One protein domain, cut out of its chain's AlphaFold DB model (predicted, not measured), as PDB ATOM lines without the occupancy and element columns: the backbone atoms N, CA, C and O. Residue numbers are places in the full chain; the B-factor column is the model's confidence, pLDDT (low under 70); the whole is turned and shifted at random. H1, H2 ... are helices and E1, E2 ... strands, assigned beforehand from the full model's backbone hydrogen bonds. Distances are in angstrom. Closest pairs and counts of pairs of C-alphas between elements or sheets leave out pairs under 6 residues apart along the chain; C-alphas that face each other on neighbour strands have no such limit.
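AT A GLANCE: This is residues 162 to 246 of the 246 residues of an uncharacterized protein of Prevotella ruminicola (UniProt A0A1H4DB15). Two small antiparallel sheets sit partly face to face as a sandwich, E1 E2 E3 on one side and E4 E5 E6 E7 on the other, the first strongly twisted and the second only just so, with C-alphas up to 4.2 A off its best plane. The chain works its way from E1 at one end to E7 and the short helix H1 at the other, and residues 231 to 246 then run back from H1 toward the E1 end. The printed part has 85 residues with seven named strands followed by one named helix, in the order E1 to E7, then H1; the class is mostly strand, though 41 residues, under half, are in named elements. The whole is compact, with a radius of gyration of the C-alphas of 12.0 A, and spans 34 by 33 by 21 A.

IN THESE COORDINATES: E1, residues 169 to 174, begins at C-alpha 169 (47.801, 22.668, 18.573) and is 16.6 A long. E2, residues 177 to 182, measures 17.3 A, and E3, residues 188 to 193, measures 12.8 A, ending at C-alpha 193 (51.726, 31.956, 30.572). E4 is residues 195 to 197 and E5 residues 205 to 208. E6, residues 211 to 216, is 15.5 A long, and E7 is residues 221 to 224. H1, residues 225 to 230, ends at C-alpha 230 (37.163, 46.283, 20.900).

HOW THE PARTS SIT: The sheets form a sandwich, two sheets face to face, with the facing parts 10.8 A centre to centre and the strands of one at 19 degrees to those of the other. Each sheet is a meander, each strand the antiparallel neighbour of the one before. E1 and E2 form a hairpin, with N 172 and O 179 2.9 A apart, and E2 and E3 another, with N 189 and O 180 2.9 A apart. E3 and E4 meet only through their link, Asp 194, where the chain changes sheets. Between the sheets, the closest C-alphas of E3 and E5 are those of Tyr 193 and Lys 208, 5.1 A apart. E4 and E5 form a hairpin, with N 197 and O 205 2.8 A apart. E5 and E6 form a hairpin at 119 degrees, with N 206 and O 213 2.8 A apart. E6 and E7 form a hairpin, with N 214 and O 223 2.9 A apart. The pairing of E6 is staggered: residues 211 to 213 pair with E5 and 213 to 216 with E7. H1 is on this sheet, over E7, at a height of 8.6 A, and stands up from it at 51 degrees. Every O i to N i+4 pair in H1 is within hydrogen-bond range. E1 and E7 are apart.

THE WHOLE: The C-alphas farthest apart, those of Asp 175 and Glu 232, are 35.2 A from each other. The printed part has no cut and ends at the chain's last residue. No link is long; the link E4 to E5, 7 residues, is short and the others are tight. Mean pLDDT of the printed part is 94.1, with residues 245 to 246 under 70.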
ATOM      1  N   PHE A 162      55.475  18.343  26.804       95.25
ATOM      2  CA  PHE A 162      54.428  18.662  25.836       95.25
ATOM      3  C   PHE A 162      53.204  17.791  26.140       95.25
ATOM      4  O   PHE A 162      53.322  16.747  26.792       95.25
ATOM      5  N   TYR A 163      52.033  18.245  25.719       93.56
ATOM      6  CA  TYR A 163      50.772  17.525  25.875       93.56
ATOM      7  C   TYR A 163      50.346  16.914  24.542       93.56
ATOM      8  O   TYR A 163      50.857  17.309  23.495       93.56
ATOM      9  N   GLU A 164      49.446  15.928  24.588       88.06
ATOM     10  CA  GLU A 164      48.899  15.335  23.367       88.06
ATOM     11  C   GLU A 164      48.314  16.438  22.470       88.06
ATOM     12  O   GLU A 164      47.616  17.319  22.984       88.06
ATOM     13  N   PRO A 165      48.636  16.428  21.166       86.25
ATOM     14  CA  PRO A 165      48.154  17.441  20.245       86.25
ATOM     15  C   PRO A 165      46.629  17.401  20.136       86.25
ATOM     16  O   PRO A 165      46.023  16.326  20.143       86.25
ATOM     17  N   TRP A 166      46.022  18.575  19.979       87.88
ATOM     18  CA  TRP A 166      44.610  18.716  19.642       87.88
ATOM     19  C   TRP A 166      44.488  19.411  18.296       87.88
ATOM     20  O   TRP A 166      44.756  20.607  18.199       87.88
ATOM     21  N   ASN A 167      44.115  18.657  17.255       88.00
ATOM     22  CA  ASN A 167      44.346  19.088  15.874       88.00
ATOM     23  C   ASN A 167      45.816  19.532  15.759       88.00
ATOM     24  O   ASN A 167      46.688  18.837  16.269       88.00
ATOM     25  N   ASP A 168      46.142  20.685  15.202       90.94
ATOM     26  CA  ASP A 168      47.547  21.091  15.059       90.94
ATOM     27  C   ASP A 168      48.146  21.789  16.295       90.94
ATOM     28  O   ASP A 168      49.332  22.114  16.311       90.94
ATOM     29  N   PHE A 169      47.371  21.962  17.369       94.81
ATOM     30  CA  PHE A 169      47.801  22.668  18.573       94.81
ATOM     31  C   PHE A 169      48.484  21.746  19.590       94.81
ATOM     32  O   PHE A 169      47.891  20.786  20.090       94.81
ATOM     33  N   ILE A 170      49.713  22.084  19.978       96.06
ATOM     34  CA  ILE A 170      50.466  21.427  21.049       96.06
ATOM     35  C   ILE A 170      50.688  22.407  22.195       96.06
ATOM     36  O   ILE A 170      51.389  23.411  22.053       96.06
ATOM     37  N   LEU A 171      50.178  22.060  23.379       97.06
ATOM     38  CA  LEU A 171      50.506  22.773  24.610       97.06
ATOM     39  C   LEU A 171      51.909  22.373  25.092       97.06
ATOM     40  O   LEU A 171      52.221  21.189  25.256       97.06
ATOM     41  N   LEU A 172      52.744  23.372  25.362       98.00
ATOM     42  CA  LEU A 172      54.109  23.215  25.856       98.00
ATOM     43  C   LEU A 172      54.203  23.716  27.298       98.00
ATOM     44  O   LEU A 172      53.613  24.736  27.636       98.00
ATOM     45  N   GLU A 173      54.990  23.057  28.142       98.25
ATOM     46  CA  GLU A 173      55.196  23.456  29.536       98.25
ATOM     47  C   GLU A 173      56.685  23.549  29.876       98.25
ATOM     48  O   GLU A 173      57.479  22.671  29.521       98.25
ATOM     49  N   ALA A 174      57.054  24.596  30.614       98.00
ATOM     50  CA  ALA A 174      58.342  24.714  31.288       98.00
ATOM     51  C   ALA A 174      58.179  25.424  32.630       98.00
ATOM     52  O   ALA A 174      57.573  26.489  32.699       98.00
ATOM     53  N   ASP A 175      58.756  24.851  33.688       95.38
ATOM     54  CA  ASP A 175      58.831  25.462  35.022       95.38
ATOM     55  C   ASP A 175      57.464  25.969  35.552       95.38
ATOM     56  O   ASP A 175      57.375  27.015  36.196       95.38
ATOM     57  N   GLY A 176      56.384  25.227  35.269       95.81
ATOM     58  CA  GLY A 176      55.012  25.563  35.676       95.81
ATOM     59  C   GLY A 176      54.345  26.674  34.856       95.81
ATOM     60  O   GLY A 176      53.288  27.163  35.249       95.81
ATOM     61  N   LYS A 177      54.958  27.089  33.745       98.44
ATOM     62  CA  LYS A 177      54.378  27.996  32.749       98.44
ATOM     63  C   LYS A 177      54.019  27.231  31.488       98.44
ATOM     64  O   LYS A 177      54.599  26.185  31.204       98.44
ATOM     65  N   PHE A 178      53.122  27.812  30.706       98.44
ATOM     66  CA  PHE A 178      52.600  27.252  29.471       98.44
ATOM     67  C   PHE A 178      52.954  28.117  28.268       98.44
ATOM     68  O   PHE A 178      53.078  29.340  28.375       98.44
ATOM     69  N   GLY A 179      53.150  27.452  27.139       98.19
ATOM     70  CA  GLY A 179      53.341  27.998  25.803       98.19
ATOM     71  C   GLY A 179      52.629  27.094  24.799       98.19
ATOM     72  O   GLY A 179      51.941  26.153  25.195       98.19
ATOM     73  N   ALA A 180      52.799  27.357  23.512       97.81
ATOM     74  CA  ALA A 180      52.106  26.618  22.466       97.81
ATOM     75  C   ALA A 180      52.970  26.479  21.216       97.81
ATOM     76  O   ALA A 180      53.855  27.305  20.983       97.81
ATOM     77  N   LEU A 181      52.694  25.443  20.433       97.31
ATOM     78  CA  LEU A 181      53.170  25.233  19.073       97.31
ATOM     79  C   LEU A 181      51.958  24.882  18.212       97.31
ATOM     80  O   LEU A 181      51.228  23.956  18.552       97.31
ATOM     81  N   ASP A 182      51.782  25.590  17.107       95.69
ATOM     82  CA  ASP A 182      50.878  25.197  16.033       95.69
ATOM     83  C   ASP A 182      51.686  24.464  14.952       95.69
ATOM     84  O   ASP A 182      52.651  24.998  14.396       95.69
ATOM     85  N   CYS A 183      51.331  23.211  14.685       93.88
ATOM     86  CA  CYS A 183      52.037  22.339  13.748       93.88
ATOM     87  C   CYS A 183      51.702  22.638  12.281       93.88
ATOM     88  O   CYS A 183      52.451  22.235  11.393       93.88
ATOM     89  N   SER A 184      50.597  23.336  12.016       92.19
ATOM     90  CA  SER A 184      50.164  23.687  10.665       92.19
ATOM     91  C   SER A 184      50.876  24.939  10.159       92.19
ATOM     92  O   SER A 184      51.327  24.985   9.012       92.19
ATOM     93  N   THR A 185      51.040  25.937  11.028       93.94
ATOM     94  CA  THR A 185      51.690  27.212  10.697       93.94
ATOM     95  C   THR A 185      53.168  27.225  11.080       93.94
ATOM     96  O   THR A 185      53.933  28.053  10.580       93.94
ATOM     97  N   MET A 186      53.585  26.298  11.952       95.38
ATOM     98  CA  MET A 186      54.902  26.267  12.588       95.38
ATOM     99  C   MET A 186      55.193  27.530  13.408       95.38
ATOM    100  O   MET A 186      56.349  27.945  13.541       95.38
ATOM    101  N   CYS A 187      54.165  28.155  13.977       96.75
ATOM    102  CA  CYS A 187      54.335  29.234  14.940       96.75
ATOM    103  C   CYS A 187      54.352  28.689  16.365       96.75
ATOM    104  O   CYS A 187      53.706  27.696  16.693       96.75
ATOM    105  N   PHE A 188      55.110  29.339  17.245       97.88
ATOM    106  CA  PHE A 188      55.175  28.935  18.641       97.88
ATOM    107  C   PHE A 188      55.390  30.124  19.567       97.88
ATOM    108  O   PHE A 188      55.986  31.138  19.201       97.88
ATOM    109  N   VAL A 189      54.987  29.943  20.818       98.31
ATOM    110  CA  VAL A 189      55.360  30.814  21.930       98.31
ATOM    111  C   VAL A 189      55.960  29.987  23.051       98.31
ATOM    112  O   VAL A 189      55.446  28.935  23.431       98.31
ATOM    113  N   LEU A 190      57.079  30.471  23.592       98.19
ATOM    114  CA  LEU A 190      57.740  29.811  24.711       98.19
ATOM    115  C   LEU A 190      56.858  29.826  25.962       98.19
ATOM    116  O   LEU A 190      56.067  30.758  26.137       98.19
ATOM    117  N   PRO A 191      57.040  28.849  26.867       98.38
ATOM    118  CA  PRO A 191      56.314  28.846  28.116       98.38
ATOM    119  C   PRO A 191      56.556  30.104  28.952       98.38
ATOM    120  O   PRO A 191      57.657  30.346  29.444       98.38
ATOM    121  N   GLN A 192      55.510  30.913  29.099       97.94
ATOM    122  CA  GLN A 192      55.516  32.152  29.885       97.94
ATOM    123  C   GLN A 192      54.151  32.470  30.516       97.94
ATOM    124  O   GLN A 192      54.064  33.373  31.348       97.94
ATOM    125  N   TYR A 193      53.102  31.739  30.133       98.50
ATOM    126  CA  TYR A 193      51.726  31.956  30.572       98.50
ATOM    127  C   TYR A 193      51.412  31.108  31.809       98.50
ATOM    128  O   TYR A 193      51.915  29.998  31.955       98.50
ATOM    129  N   ASP A 194      50.607  31.635  32.725       98.12
ATOM    130  CA  ASP A 194      50.240  30.979  33.987       98.12
ATOM    131  C   ASP A 194      49.292  29.797  33.788       98.12
ATOM    132  O   ASP A 194      49.297  28.837  34.557       98.12
ATOM    133  N   LYS A 195      48.449  29.896  32.762       97.56
ATOM    134  CA  LYS A 195      47.396  28.943  32.427       97.56
ATOM    135  C   LYS A 195      47.043  29.112  30.953       97.56
ATOM    136  O   LYS A 195      47.168  30.214  30.417       97.56
ATOM    137  N   VAL A 196      46.569  28.038  30.336       97.44
ATOM    138  CA  VAL A 196      45.895  28.075  29.037       97.44
ATOM    139  C   VAL A 196      44.578  27.333  29.191       97.44
ATOM    140  O   VAL A 196      44.571  26.197  29.664       97.44
ATOM    141  N   ASP A 197      43.483  27.999  28.846       95.56
ATOM    142  CA  ASP A 197      42.181  27.370  28.664       95.56
ATOM    143  C   ASP A 197      41.993  27.110  27.170       95.56
ATOM    144  O   ASP A 197      42.015  28.037  26.361       95.56
ATOM    145  N   CYS A 198      41.842  25.840  26.809       90.38
ATOM    146  CA  CYS A 198      41.587  25.405  25.445       90.38
ATOM    147  C   CYS A 198      40.529  24.297  25.464       90.38
ATOM    148  O   CYS A 198      40.685  23.286  26.155       90.38
ATOM    149  N   GLU A 199      39.452  24.496  24.712       89.06
ATOM    150  CA  GLU A 199      38.446  23.477  24.416       89.06
ATOM    151  C   GLU A 199      38.607  23.032  22.954       89.06
ATOM    152  O   GLU A 199      39.224  23.760  22.176       89.06
ATOM    153  N   PRO A 200      38.119  21.847  22.550       88.94
ATOM    154  CA  PRO A 200      38.083  21.464  21.138       88.94
ATOM    155  C   PRO A 200      37.386  22.523  20.281       88.94
ATOM    156  O   PRO A 200      36.308  22.982  20.650       88.94
ATOM    157  N   ASP A 201      37.980  22.844  19.131       89.12
ATOM    158  CA  ASP A 201      37.425  23.760  18.130       89.12
ATOM    159  C   ASP A 201      37.150  25.180  18.673       89.12
ATOM    160  O   ASP A 201      36.087  25.761  18.441       89.12
ATOM    161  N   THR A 202      38.105  25.727  19.440       92.38
ATOM    162  CA  THR A 202      38.042  27.086  20.007       92.38
ATOM    163  C   THR A 202      39.382  27.818  19.934       92.38
ATOM    164  O   THR A 202      40.446  27.205  19.848       92.38
ATOM    165  N   ASP A 203      39.344  29.147  20.031       95.06
ATOM    166  CA  ASP A 203      40.551  29.949  20.247       95.06
ATOM    167  C   ASP A 203      41.111  29.706  21.654       95.06
ATOM    168  O   ASP A 203      40.378  29.697  22.646       95.06
ATOM    169  N   ALA A 204      42.428  29.523  21.755       96.69
ATOM    170  CA  ALA A 204      43.083  29.266  23.026       96.69
ATOM    171  C   ALA A 204      43.216  30.566  23.834       96.69
ATOM    172  O   ALA A 204      43.786  31.559  23.374       96.69
ATOM    173  N   VAL A 205      42.740  30.539  25.080       97.88
ATOM    174  CA  VAL A 205      42.812  31.678  26.001       97.88
ATOM    175  C   VAL A 205      43.985  31.485  26.952       97.88
ATOM    176  O   VAL A 205      44.008  30.578  27.786       97.88
ATOM    177  N   PHE A 206      44.964  32.373  26.856       98.50
ATOM    178  CA  PHE A 206      46.148  32.385  27.703       98.50
ATOM    179  C   PHE A 206      45.931  33.320  28.890       98.50
ATOM    180  O   PHE A 206      45.276  34.354  28.782       98.50
ATOM    181  N   TYR A 207      46.528  32.985  30.030       98.50
ATOM    182  CA  TYR A 207      46.523  33.844  31.208       98.50
ATOM    183  C   TYR A 207      47.936  34.315  31.514       98.50
ATOM    184  O   TYR A 207      48.852  33.500  31.641       98.50
ATOM    185  N   LYS A 208      48.112  35.628  31.662       97.75
ATOM    186  CA  LYS A 208      49.380  36.253  32.042       97.75
ATOM    187  C   LYS A 208      49.148  37.227  33.185       97.75
ATOM    188  O   LYS A 208      48.390  38.180  33.039       97.75
ATOM    189  N   ASP A 209      49.766  36.962  34.331       95.81
ATOM    190  CA  ASP A 209      49.656  37.779  35.543       95.81
ATOM    191  C   ASP A 209      48.192  38.000  35.983       95.81
ATOM    192  O   ASP A 209      47.803  39.065  36.461       95.81
ATOM    193  N   GLY A 210      47.356  36.969  35.806       95.31
ATOM    194  CA  GLY A 210      45.928  36.989  36.140       95.31
ATOM    195  C   GLY A 210      45.011  37.635  35.094       95.31
ATOM    196  O   GLY A 210      43.802  37.672  35.312       95.31
ATOM    197  N   VAL A 211      45.549  38.109  33.967       98.12
ATOM    198  CA  VAL A 211      44.776  38.666  32.846       98.12
ATOM    199  C   VAL A 211      44.579  37.597  31.777       98.12
ATOM    200  O   VAL A 211      45.551  36.966  31.369       98.12
ATOM    201  N   ALA A 212      43.338  37.402  31.326       98.31
ATOM    202  CA  ALA A 212      43.007  36.537  30.195       98.31
ATOM    203  C   ALA A 212      43.215  37.278  28.868       98.31
ATOM    204  O   ALA A 212      42.883  38.462  28.759       98.31
ATOM    205  N   GLY A 213      43.730  36.587  27.859       98.12
ATOM    206  CA  GLY A 213      43.962  37.157  26.539       98.12
ATOM    207  C   GLY A 213      44.284  36.112  25.485       98.12
ATOM    208  O   GLY A 213      44.551  34.949  25.790       98.12
ATOM    209  N   TYR A 214      44.278  36.555  24.238       98.12
ATOM    210  CA  TYR A 214      44.689  35.761  23.093       98.12
ATOM    211  C   TYR A 214      46.159  36.010  22.778       98.12
ATOM    212  O   TYR A 214      46.736  37.027  23.170       98.12
ATOM    213  N   VAL A 215      46.775  35.078  22.061       98.31
ATOM    214  CA  VAL A 215      48.130  35.245  21.541       98.31
ATOM    215  C   VAL A 215      48.051  35.221  20.027       98.31
ATOM    216  O   VAL A 215      47.711  34.192  19.446       98.31
ATOM    217  N   VAL A 216      48.360  36.359  19.408       97.50
ATOM    218  CA  VAL A 216      48.428  36.494  17.951       97.50
ATOM    219  C   VAL A 216      49.613  35.681  17.458       97.50
ATOM    220  O   VAL A 216      50.733  35.838  17.943       97.50
ATOM    221  N   GLU A 217      49.356  34.774  16.531       94.56
ATOM    222  CA  GLU A 217      50.255  33.664  16.256       94.56
ATOM    223  C   GLU A 217      51.555  34.101  15.552       94.56
ATOM    224  O   GLU A 217      52.652  33.740  15.982       94.56
ATOM    225  N   ASP A 218      51.442  34.938  14.520       92.25
ATOM    226  CA  ASP A 218      52.562  35.387  13.682       92.25
ATOM    227  C   ASP A 218      53.537  36.339  14.402       92.25
ATOM    228  O   ASP A 218      54.708  36.464  14.030       92.25
ATOM    229  N   THR A 219      53.058  37.013  15.445       95.00
ATOM    230  CA  THR A 219      53.803  38.012  16.218       95.00
ATOM    231  C   THR A 219      54.148  37.538  17.626       95.00
ATOM    232  O   THR A 219      55.064  38.086  18.247       95.00
ATOM    233  N   GLY A 220      53.421  36.552  18.157       96.06
ATOM    234  CA  GLY A 220      53.459  36.165  19.566       96.06
ATOM    235  C   GLY A 220      52.915  37.243  20.513       96.06
ATOM    236  O   GLY A 220      53.204  37.198  21.714       96.06
ATOM    237  N   GLU A 221      52.184  38.240  19.996       97.44
ATOM    238  CA  GLU A 221      51.621  39.341  20.784       97.44
ATOM    239  C   GLU A 221      50.501  38.812  21.690       97.44
ATOM    240  O   GLU A 221      49.502  38.288  21.207       97.44
ATOM    241  N   PHE A 222      50.651  38.964  23.009       98.31
ATOM    242  CA  PHE A 222      49.564  38.717  23.958       98.31
ATOM    243  C   PHE A 222      48.642  39.938  24.018       98.31
ATOM    244  O   PHE A 222      49.101  41.034  24.352       98.31
ATOM    245  N   VAL A 223      47.354  39.735  23.757       98.06
ATOM    246  CA  VAL A 223      46.333  40.784  23.717       98.06
ATOM    247  C   VAL A 223      45.223  40.428  24.711       98.06
ATOM    248  O   VAL A 223      44.588  39.386  24.549       98.06
ATOM    249  N   PRO A 224      44.977  41.253  25.747       98.00
ATOM    250  CA  PRO A 224      43.843  41.065  26.650       98.00
ATOM    251  C   PRO A 224      42.516  40.955  25.891       98.00
ATOM    252  O   PRO A 224      42.335  41.641  24.887       98.00
ATOM    253  N   VAL A 225      41.593  40.112  26.369       96.81
ATOM    254  CA  VAL A 225      40.319  39.824  25.670       96.81
ATOM    255  C   VAL A 225      39.539  41.100  25.333       96.81
ATOM    256  O   VAL A 225      39.126  41.275  24.194       96.81
ATOM    257  N   ASP A 226      39.414  42.026  26.286       95.12
ATOM    258  CA  ASP A 226      38.707  43.301  26.096       95.12
ATOM    259  C   ASP A 226      39.333  44.161  24.987       95.12
ATOM    260  O   ASP A 226      38.632  44.779  24.194       95.12
ATOM    261  N   GLN A 227      40.661  44.166  24.882       95.19
ATOM    262  CA  GLN A 227      41.370  44.895  23.828       95.19
ATOM    263  C   GLN A 227      41.314  44.190  22.476       95.19
ATOM    264  O   GLN A 227      41.380  44.864  21.451       95.19
ATOM    265  N   PHE A 228      41.250  42.860  22.471       94.88
ATOM    266  CA  PHE A 228      41.155  42.077  21.248       94.88
ATOM    267  C   PHE A 228      39.788  42.274  20.584       94.88
ATOM    268  O   PHE A 228      39.723  42.482  19.378       94.88
ATOM    269  N   GLU A 229      38.716  42.279  21.379       90.88
ATOM    270  CA  GLU A 229      37.337  42.415  20.895       90.88
ATOM    271  C   GLU A 229      36.973  43.854  20.478       90.88
ATOM    272  O   GLU A 229      36.191  44.039  19.547       90.88
ATOM    273  N   ASP A 230      37.541  44.877  21.130       92.56
ATOM    274  CA  ASP A 230      37.163  46.283  20.900       92.56
ATOM    275  C   ASP A 230      38.029  47.019  19.856       92.56
ATOM    276  O   ASP A 230      37.752  48.178  19.521       92.56
ATOM    277  N   ASN A 231      39.110  46.411  19.358       92.56
ATOM    278  CA  ASN A 231      40.082  47.088  18.497       92.56
ATOM    279  C   ASN A 231      40.136  46.485  17.090       92.56
ATOM    280  O   ASN A 231      40.690  45.406  16.895       92.56
ATOM    281  N   GLU A 232      39.704  47.275  16.099       92.75
ATOM    282  CA  GLU A 232      39.666  46.921  14.667       92.75
ATOM    283  C   GLU A 232      41.010  46.404  14.106       92.75
ATOM    284  O   GLU A 232      41.045  45.737  13.072       92.75
ATOM    285  N   LYS A 233      42.146  46.678  14.775       92.88
ATOM    286  CA  LYS A 233      43.456  46.084  14.434       92.88
ATOM    287  C   LYS A 233      43.411  44.546  14.449       92.88
ATOM    288  O   LYS A 233      44.167  43.931  13.696       92.88
ATOM    289  N   TYR A 234      42.580  43.938  15.298       93.62
ATOM    290  CA  TYR A 234      42.556  42.493  15.537       93.62
ATOM    291  C   TYR A 234      41.388  41.756  14.866       93.62
ATOM    292  O   TYR A 234      41.352  40.533  14.944       93.62
ATOM    293  N   ASP A 235      40.515  42.438  14.112       90.00
ATOM    294  CA  ASP A 235      39.343  41.833  13.444       90.00
ATOM    295  C   ASP A 235      39.670  40.611  12.563       90.00
ATOM    296  O   ASP A 235      38.811  39.770  12.311       90.00
ATOM    297  N   ASN A 236      40.905  40.518  12.059       89.31
ATOM    298  CA  ASN A 236      41.391  39.397  11.246       89.31
ATOM    299  C   ASN A 236      42.686  38.788  11.804       89.31
ATOM    300  O   ASN A 236      43.438  38.151  11.063       89.31
ATOM    301  N   ALA A 237      43.003  39.045  13.074       93.00
ATOM    302  CA  ALA A 237      44.179  38.468  13.700       93.00
ATOM    303  C   ALA A 237      43.969  36.963  13.880       93.00
ATOM    304  O   ALA A 237      42.986  36.531  14.478       93.00
ATOM    305  N   TYR A 238      44.911  36.170  13.375       94.06
ATOM    306  CA  TYR A 238      44.933  34.738  13.632       94.06
ATOM    307  C   TYR A 238      45.638  34.491  14.967       94.06
ATOM    308  O   TYR A 238      46.768  34.944  15.185       94.06
ATOM    309  N   VAL A 239      44.945  33.825  15.883       96.38
ATOM    310  CA  VAL A 239      45.435  33.516  17.226       96.38
ATOM    311  C   VAL A 239      45.612  32.014  17.363       96.38
ATOM    312  O   VAL A 239      44.990  31.240  16.635       96.38
ATOM    313  N   PHE A 240      46.442  31.590  18.313       96.88
ATOM    314  CA  PHE A 240      46.535  30.170  18.647       96.88
ATOM    315  C   PHE A 240      45.150  29.611  18.983       96.88
ATOM    316  O   PHE A 240      44.425  30.170  19.807       96.88
ATOM    317  N   ASN A 241      44.799  28.495  18.360       94.50
ATOM    318  CA  ASN A 241      43.478  27.894  18.457       94.50
ATOM    319  C   ASN A 241      43.579  26.374  18.308       94.50
ATOM    320  O   ASN A 241      44.627  25.840  17.960       94.50
ATOM    321  N   THR A 242      42.488  25.679  18.595       93.12
ATOM    322  CA  THR A 242      42.353  24.225  18.455       93.12
ATOM    323  C   THR A 242      41.412  23.857  17.309       93.12
ATOM    324  O   THR A 242      40.883  22.745  17.294       93.12
ATOM    325  N   ASN A 243      41.151  24.765  16.364       88.75
ATOM    326  CA  ASN A 243      40.238  24.515  15.253       88.75
ATOM    327  C   ASN A 243      40.837  23.511  14.262       88.75
ATOM    328  O   ASN A 243      42.052  23.398  14.103       88.75
ATOM    329  N   ILE A 244      39.969  22.786  13.557       80.25
ATOM    330  CA  ILE A 244      40.387  22.003  12.393       80.25
ATOM    331  C   ILE A 244      40.694  22.987  11.259       80.25
ATOM    332  O   ILE A 244      39.782  23.614  10.716       80.25
ATOM    333  N   ASN A 245      41.963  23.101  10.880       65.94
ATOM    334  CA  ASN A 245      42.366  23.823   9.678       65.94
ATOM    335  C   ASN A 245      42.003  22.959   8.448       65.94
ATOM    336  O   ASN A 245      42.653  21.947   8.187       65.94
ATOM    337  N   ILE A 246      40.915  23.305   7.740       52.72
ATOM    338  CA  ILE A 246      40.420  22.605   6.529       52.72
ATOM    339  C   ILE A 246      40.859  23.338   5.262       52.72
ATOM    340  O   ILE A 246      40.643  24.570   5.197       52.72
TER     341      ILE A 246